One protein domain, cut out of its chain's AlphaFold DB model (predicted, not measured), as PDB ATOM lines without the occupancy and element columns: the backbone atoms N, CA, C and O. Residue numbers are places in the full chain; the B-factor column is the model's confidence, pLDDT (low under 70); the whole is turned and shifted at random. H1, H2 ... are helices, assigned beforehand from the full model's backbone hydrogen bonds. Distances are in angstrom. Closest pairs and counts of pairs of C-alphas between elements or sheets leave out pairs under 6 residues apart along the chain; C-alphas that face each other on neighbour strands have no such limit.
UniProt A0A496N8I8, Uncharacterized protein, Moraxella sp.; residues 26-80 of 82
ATOM      1  N   TYR A  26     -26.723  40.662  42.022       98.12
ATOM      2  CA  TYR A  26     -26.933  39.399  41.321       98.12
ATOM      3  C   TYR A  26     -25.644  38.580  41.170       98.12
ATOM      4  O   TYR A  26     -25.679  37.372  41.393       98.12
ATOM      5  N   ASP A  27     -24.508  39.223  40.868       97.81
ATOM      6  CA  ASP A  27     -23.213  38.534  40.739       97.81
ATOM      7  C   ASP A  27     -22.811  37.815  42.047       97.81
ATOM      8  O   ASP A  27     -22.234  36.728  42.006       97.81
ATOM      9  N   TYR A  28     -23.156  38.382  43.211       98.12
ATOM     10  CA  TYR A  28     -22.950  37.728  44.509       98.12
ATOM     11  C   TYR A  28     -23.998  36.655  44.821       98.12
ATOM     12  O   TYR A  28     -23.649  35.617  45.381       98.12
ATOM     13  N   LEU A  29     -25.272  36.873  44.467       98.44
ATOM     14  CA  LEU A  29     -26.340  35.895  44.709       98.44
ATOM     15  C   LEU A  29     -26.055  34.555  44.016       98.44
ATOM     16  O   LEU A  29     -26.279  33.504  44.606       98.44
ATOM     17  N   VAL A  30     -25.489  34.580  42.805       98.06
ATOM     18  CA  VAL A  30     -25.128  33.360  42.057       98.06
ATOM     19  C   VAL A  30     -23.795  32.732  42.493       98.06
ATOM     20  O   VAL A  30     -23.397  31.705  41.945       98.06
ATOM     21  N   ASN A  31     -23.080  33.329  43.455       97.94
ATOM     22  CA  ASN A  31     -21.777  32.854  43.924       97.94
ATOM     23  C   ASN A  31     -21.655  32.949  45.454       97.94
ATOM     24  O   ASN A  31     -20.994  33.835  46.005       97.94
ATOM     25  N   LYS A  32     -22.268  31.985  46.148       96.75
ATOM     26  CA  LYS A  32     -22.281  31.924  47.616       96.75
ATOM     27  C   LYS A  32     -20.892  31.911  48.273       96.75
ATOM     28  O   LYS A  32     -20.715  32.662  49.230       96.75
ATOM     29  N   PRO A  33     -19.889  31.144  47.793       98.12
ATOM     30  CA  PRO A  33     -18.552  31.177  48.391       98.12
ATOM     31  C   PRO A  33     -17.912  32.570  48.370       98.12
ATOM     32  O   PRO A  33     -17.300  32.986  49.355       98.12
ATOM     33  N   LEU A  34     -18.073  33.304  47.265       97.50
ATOM     34  CA  LEU A  34     -17.577  34.673  47.146       97.50
ATOM     35  C   LEU A  34     -18.335  35.626  48.076       97.50
ATOM     36  O   LEU A  34     -17.707  36.394  48.799       97.50
ATOM     37  N   LEU A  35     -19.668  35.531  48.097       98.38
ATOM     38  CA  LEU A  35     -20.525  36.302  48.999       98.38
ATOM     39  C   LEU A  35     -20.135  36.103  50.471       98.38
ATOM     40  O   LEU A  35     -20.008  37.081  51.205       98.38
ATOM     41  N   ASP A  36     -19.892  34.864  50.898       98.44
ATOM     42  CA  ASP A  36     -19.482  34.565  52.271       98.44
ATOM     43  C   ASP A  36     -18.109  35.136  52.601       98.44
ATOM     44  O   ASP A  36     -17.949  35.807  53.622       98.44
ATOM     45  N   SER A  37     -17.126  34.906  51.729       98.25
ATOM     46  CA  SER A  37     -15.775  35.446  51.895       98.25
ATOM     47  C   SER A  37     -15.794  36.970  52.019       98.25
ATOM     48  O   SER A  37     -15.211  37.529  52.952       98.25
ATOM     49  N   ASP A  38     -16.491  37.656  51.116       98.00
ATOM     50  CA  ASP A  38     -16.504  39.116  51.090       98.00
ATOM     51  C   ASP A  38     -17.352  39.715  52.209       98.00
ATOM     52  O   ASP A  38     -16.974  40.746  52.766       98.00
ATOM     53  N   MET A  39     -18.418  39.037  52.641       98.38
ATOM     54  CA  MET A  39     -19.151  39.434  53.841       98.38
ATOM     55  C   MET A  39     -18.258  39.346  55.083       98.38
ATOM     56  O   MET A  39     -18.243  40.279  55.887       98.38
ATOM     57  N   GLN A  40     -17.461  38.280  55.226       98.44
ATOM     58  CA  GLN A  40     -16.500  38.174  56.328       98.44
ATOM     59  C   GLN A  40     -15.430  39.267  56.259       98.44
ATOM     60  O   GLN A  40     -15.146  39.892  57.279       98.44
ATOM     61  N   ASN A  41     -14.892  39.562  55.070       98.25
ATOM     62  CA  ASN A  41     -13.928  40.653  54.890       98.25
ATOM     63  C   ASN A  41     -14.534  42.022  55.267       98.25
ATOM     64  O   ASN A  41     -13.851  42.841  55.887       98.25
ATOM     65  N   CYS A  42     -15.807  42.266  54.937       97.88
ATOM     66  CA  CYS A  42     -16.531  43.484  55.308       97.88
ATOM     67  C   CYS A  42     -16.808  43.580  56.815       97.88
ATOM     68  O   CYS A  42     -16.671  44.656  57.393       97.88
ATOM     69  N   ILE A  43     -17.178  42.476  57.473       97.56
ATOM     70  CA  ILE A  43     -17.397  42.439  58.929       97.56
ATOM     71  C   ILE A  43     -16.077  42.637  59.680       97.56
ATOM     72  O   ILE A  43     -16.032  43.367  60.668       97.56
ATOM     73  N   SER A  44     -14.995  42.011  59.213       97.62
ATOM     74  CA  SER A  44     -13.684  42.094  59.859       97.62
ATOM     75  C   SER A  44     -12.967  43.426  59.613       97.62
ATOM     76  O   SER A  44     -11.870  43.620  60.132       97.62
ATOM     77  N   GLY A  45     -13.522  44.306  58.769       96.62
ATOM     78  CA  GLY A  45     -12.886  45.555  58.339       96.62
ATOM     79  C   GLY A  45     -11.671  45.364  57.424       96.62
ATOM     80  O   GLY A  45     -10.907  46.304  57.220       96.62
ATOM     81  N   LYS A  46     -11.466  44.154  56.884       97.69
ATOM     82  CA  LYS A  46     -10.398  43.876  55.912       97.69
ATOM     83  C   LYS A  46     -10.726  44.485  54.547       97.69
ATOM     84  O   LYS A  46      -9.819  44.922  53.847       97.69
ATOM     85  N   GLU A  47     -12.006  44.510  54.186       96.12
ATOM     86  CA  GLU A  47     -12.528  45.294  53.069       96.12
ATOM     87  C   GLU A  47     -12.931  46.683  53.580       96.12
ATOM     88  O   GLU A  47     -13.735  46.797  54.505       96.12
ATOM     89  N   ASN A  48     -12.361  47.735  52.992       94.69
ATOM     90  CA  ASN A  48     -12.601  49.127  53.385       94.69
ATOM     91  C   ASN A  48     -13.434  49.904  52.354       94.69
ATOM     92  O   ASN A  48     -13.824  51.045  52.615       94.69
ATOM     93  N   ASN A  49     -13.737  49.302  51.200       96.31
ATOM     94  CA  ASN A  49     -14.642  49.884  50.227       96.31
ATOM     95  C   ASN A  49     -16.090  49.789  50.734       96.31
ATOM     96  O   ASN A  49     -16.744  48.747  50.641       96.31
ATOM     97  N   VAL A  50     -16.594  50.913  51.248       96.00
ATOM     98  CA  VAL A  50     -17.959  51.038  51.784       96.00
ATOM     99  C   VAL A  50     -19.001  50.620  50.751       96.00
ATOM    100  O   VAL A  50     -19.886  49.830  51.064       96.00
ATOM    101  N   HIS A  51     -18.853  51.077  49.506       96.06
ATOM    102  CA  HIS A  51     -19.812  50.796  48.446       96.06
ATOM    103  C   HIS A  51     -19.890  49.301  48.116       96.06
ATOM    104  O   HIS A  51     -20.977  48.723  48.080       96.06
ATOM    105  N   LYS A  52     -18.733  48.640  47.978       96.25
ATOM    106  CA  LYS A  52     -18.674  47.185  47.798       96.25
ATOM    107  C   LYS A  52     -19.335  46.460  48.971       96.25
ATOM    108  O   LYS A  52     -20.140  45.556  48.751       96.25
ATOM    109  N   CYS A  53     -19.038  46.861  50.205       97.94
ATOM    110  CA  CYS A  53     -19.646  46.241  51.379       97.94
ATOM    111  C   CYS A  53     -21.163  46.435  51.447       97.94
ATOM    112  O   CYS A  53     -21.855  45.539  51.931       97.94
ATOM    113  N   ASP A  54     -21.698  47.546  50.948       98.12
ATOM    114  CA  ASP A  54     -23.144  47.757  50.867       98.12
ATOM    115  C   ASP A  54     -23.800  46.798  49.864       98.12
ATOM    116  O   ASP A  54     -24.834  46.199  50.171       98.12
ATOM    117  N   ILE A  55     -23.165  46.565  48.711       98.12
ATOM    118  CA  ILE A  55     -23.624  45.577  47.723       98.12
ATOM    119  C   ILE A  55     -23.578  44.161  48.313       98.12
ATOM    120  O   ILE A  55     -24.573  43.435  48.248       98.12
ATOM    121  N   VAL A  56     -22.459  43.783  48.940       98.19
ATOM    122  CA  VAL A  56     -22.270  42.470  49.579       98.19
ATOM    123  C   VAL A  56     -23.326  42.227  50.657       98.19
ATOM    124  O   VAL A  56     -24.000  41.199  50.637       98.19
ATOM    125  N   LYS A  57     -23.544  43.186  51.569       98.44
ATOM    126  CA  LYS A  57     -24.582  43.089  52.612       98.44
ATOM    127  C   LYS A  57     -25.980  42.983  52.008       98.44
ATOM    128  O   LYS A  57     -26.806  42.210  52.492       98.44
ATOM    129  N   SER A  58     -26.250  43.748  50.951       98.19
ATOM    130  CA  SER A  58     -27.525  43.703  50.236       98.19
ATOM    131  C   SER A  58     -27.795  42.317  49.646       98.19
ATOM    132  O   SER A  58     -28.901  41.801  49.824       98.19
ATOM    133  N   ALA A  59     -26.790  41.699  49.013       98.56
ATOM    134  CA  ALA A  59     -26.862  40.334  48.499       98.56
ATOM    135  C   ALA A  59     -27.012  39.302  49.626       98.56
ATOM    136  O   ALA A  59     -27.895  38.450  49.558       98.56
ATOM    137  N   TYR A  60     -26.230  39.426  50.701       98.44
ATOM    138  CA  TYR A  60     -26.274  38.512  51.845       98.44
ATOM    139  C   TYR A  60     -27.670  38.455  52.479       98.44
ATOM    140  O   TYR A  60     -28.210  37.375  52.703       98.44
ATOM    141  N   ASN A  61     -28.304  39.614  52.673       98.38
ATOM    142  CA  ASN A  61     -29.658  39.716  53.229       98.38
ATOM    143  C   ASN A  61     -30.755  39.146  52.312       98.38
ATOM    144  O   ASN A  61     -31.875  38.919  52.767       98.38
ATOM    145  N   ARG A  62     -30.462  38.950  51.022       98.44
ATOM    146  CA  ARG A  62     -31.402  38.451  50.005       98.44
ATOM    147  C   ARG A  62     -31.176  36.985  49.654       98.44
ATOM    148  O   ARG A  62     -32.041  36.376  49.036       98.44
ATOM    149  N   TYR A  63     -30.042  36.412  50.053       98.56
ATOM    150  CA  TYR A  63     -29.598  35.104  49.584       98.56
ATOM    151  C   TYR A  63     -30.612  33.983  49.852       98.56
ATOM    152  O   TYR A  63     -30.925  33.227  48.940       98.56
ATOM    153  N   ASN A  64     -31.198  33.917  51.052       98.25
ATOM    154  CA  ASN A  64     -32.173  32.865  51.368       98.25
ATOM    155  C   ASN A  64     -33.408  32.924  50.456       98.25
ATOM    156  O   ASN A  64     -33.836  31.906  49.931       98.25
ATOM    157  N   PHE A  65     -33.941  34.122  50.203       98.38
ATOM    158  CA  PHE A  65     -35.079  34.294  49.297       98.38
ATOM    159  C   PHE A  65     -34.717  33.998  47.836       98.38
ATOM    160  O   PHE A  65     -35.564  33.535  47.073       98.38
ATOM    161  N   PHE A  66     -33.466  34.252  47.445       98.31
ATOM    162  CA  PHE A  66     -32.949  33.881  46.131       98.31
ATOM    163  C   PHE A  66     -32.862  32.359  45.965       98.31
ATOM    164  O   PHE A  66     -33.363  31.842  44.971       98.31
ATOM    165  N   GLU A  67     -32.310  31.647  46.950       98.12
ATOM    166  CA  GLU A  67     -32.248  30.178  46.968       98.12
ATOM    167  C   GLU A  67     -33.643  29.538  46.959       98.12
ATOM    168  O   GLU A  67     -33.868  28.537  46.285       98.12
ATOM    169  N   GLU A  68     -34.608  30.144  47.657       98.31
ATOM    170  CA  GLU A  68     -36.012  29.717  47.650       98.31
ATOM    171  C   GLU A  68     -36.758  30.084  46.351       98.31
ATOM    172  O   GLU A  68     -37.922  29.720  46.178       98.31
ATOM    173  N   GLY A  69     -36.112  30.797  45.421       97.81
ATOM    174  CA  GLY A  69     -36.698  31.176  44.136       97.81
ATOM    175  C   GLY A  69     -37.819  32.213  44.243       97.81
ATOM    176  O   GLY A  69     -38.693  32.263  43.379       97.81
ATOM    177  N   LEU A  70     -37.818  33.044  45.290       98.38
ATOM    178  CA  LEU A  70     -38.885  34.019  45.553       98.38
ATOM    179  C   LEU A  70     -38.758  35.320  44.751       98.38
ATOM    180  O   LEU A  70     -39.654  36.161  44.801       98.38
ATOM    181  N   TYR A  71     -37.660  35.500  44.016       98.25
ATOM    182  CA  TYR A  71     -37.456  36.655  43.150       98.25
ATOM    183  C   TYR A  71     -37.942  36.379  41.733       98.25
ATOM    184  O   TYR A  71     -37.578  35.386  41.104       98.25
ATOM    185  N   SER A  72     -38.736  37.304  41.205       98.19
ATOM    186  CA  SER A  72     -39.126  37.297  39.803       98.19
ATOM    187  C   SER A  72     -37.940  37.655  38.901       98.19
ATOM    188  O   SER A  72     -36.968  38.278  39.326       98.19
ATOM    189  N   GLU A  73     -38.049  37.352  37.606       98.00
ATOM    190  CA  GLU A  73     -37.054  37.779  36.611       98.00
ATOM    191  C   GLU A  73     -36.840  39.302  36.612       98.00
ATOM    192  O   GLU A  73     -35.734  39.779  36.359       98.00
ATOM    193  N   LYS A  74     -37.892  40.073  36.913       98.19
ATOM    194  CA  LYS A  74     -37.803  41.529  37.035       98.19
ATOM    195  C   LYS A  74     -36.916  41.925  38.218       98.19
ATOM    196  O   LYS A  74     -36.028  42.750  38.033       98.19
ATOM    197  N   ASP A  75     -37.110  41.303  39.379       98.06
ATOM    198  CA  ASP A  75     -36.292  41.562  40.572       98.06
ATOM    199  C   ASP A  75     -34.822  41.212  40.305       98.06
ATOM    200  O   ASP A  75     -33.923  41.994  40.605       98.06
ATOM    201  N   LEU A  76     -34.561  40.073  39.651       98.19
ATOM    202  CA  LEU A  76     -33.198  39.663  39.304       98.19
ATOM    203  C   LEU A  76     -32.514  40.663  38.359       98.19
ATOM    204  O   LEU A  76     -31.324  40.940  38.518       98.19
ATOM    205  N   LYS A  77     -33.252  41.238  37.400       97.88
ATOM    206  CA  LYS A  77     -32.745  42.310  36.526       97.88
ATOM    207  C   LYS A  77     -32.454  43.594  37.299       97.88
ATOM    208  O   LYS A  77     -31.419  44.208  37.059       97.88
ATOM    209  N   GLU A  78     -33.301  43.967  38.258       97.69
ATOM    210  CA  GLU A  78     -33.028  45.085  39.176       97.69
ATOM    211  C   GLU A  78     -31.782  44.823  40.041       97.69
ATOM    212  O   GLU A  78     -31.054  45.756  40.374       97.69
ATOM    213  N   PHE A  79     -31.472  43.558  40.342       97.50
ATOM    214  CA  PHE A  79     -30.245  43.164  41.041       97.50
ATOM    215  C   PHE A  79     -29.004  43.102  40.143       97.50
ATOM    216  O   PHE A  79     -27.911  42.884  40.664       97.50
ATOM    217  N   GLY A  80     -29.143  43.303  38.828       96.75
ATOM    218  CA  GLY A  80     -28.024  43.338  37.881       96.75
ATOM    219  C   GLY A  80     -27.876  42.109  36.982       96.75
ATOM    220  O   GLY A  80     -26.863  41.991  36.287       96.75
TER     221      GLY A  80
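Overview. This is residues 26 to 80 of the 82 residues of an uncharacterized protein of Moraxella sp. (UniProt A0A496N8I8). The two longer helices, H2 and H3, pack on each other at a steep angle at one end of an elongated body, and the short helix H1 packs on H3 near the middle. Beyond H3 the short helices H4 and H5 make the other, looser end, where H5 brings the printed part back close to H1. The printed part has 55 residues with five named helices, H1 to H5 in order, and no named strand; its class is all helix. It is compact, with a radius of gyration of the C-alphas of 11.4 A, and spans 33 by 18 by 14 A.

Along the chain. H1, residues 26 to 29, begins at C-alpha 26 (-26.933, 39.399, 41.321). H2, residues 32 to 43, is 16.2 A long from first to last C-alpha. H3, residues 50 to 60, is 15.0 A long and begins at C-alpha 50 (-17.959, 51.038, 51.784). H4 holds residues 63 to 67. H5, residues 73 to 78, is 8.7 A long and ends at C-alpha 78 (-33.028, 45.085, 39.176).

Arrangement. H2 and H3 touch at a steep tilt of 47 degrees, opposite ways; their closest C-alphas, of Cys 42 and Cys 53, are 5.7 A apart. H1 touches H3, closest at the C-alphas of Leu 29 and Ala 59, 5.9 A. H1 and H2 only just touch, only at the corner, with 3 pairs of C-alphas within 8 A; H2 does so with residues 34 to 35 alone, and the closest C-alphas, of Tyr 28 and Leu 35, are 5.3 A apart. H1 is close to but not clearly touching H4, with the C-alphas of Leu 29 and Tyr 63 closest at 5.9 A. The same holds for H1 and H5, with those of Tyr 26 and Leu 76 closest at 6.6 A. H3 and H4 meet only through their link, and H4 and H5 are apart. In H2, H3, H4 and H5 every O i to N i+4 pair is within hydrogen-bond range; H1 is too short for such a pair.

Size, cuts and confidence. The farthest C-alphas, of Lys 46 and Ser 72, are 33.6 A apart, while those of Tyr 26 and Gly 80, the first and last printed, are 5.3 A apart. The printed part has no cut and no long link. The mean pLDDT of the printed part is 97.8, and no printed residue is under 70.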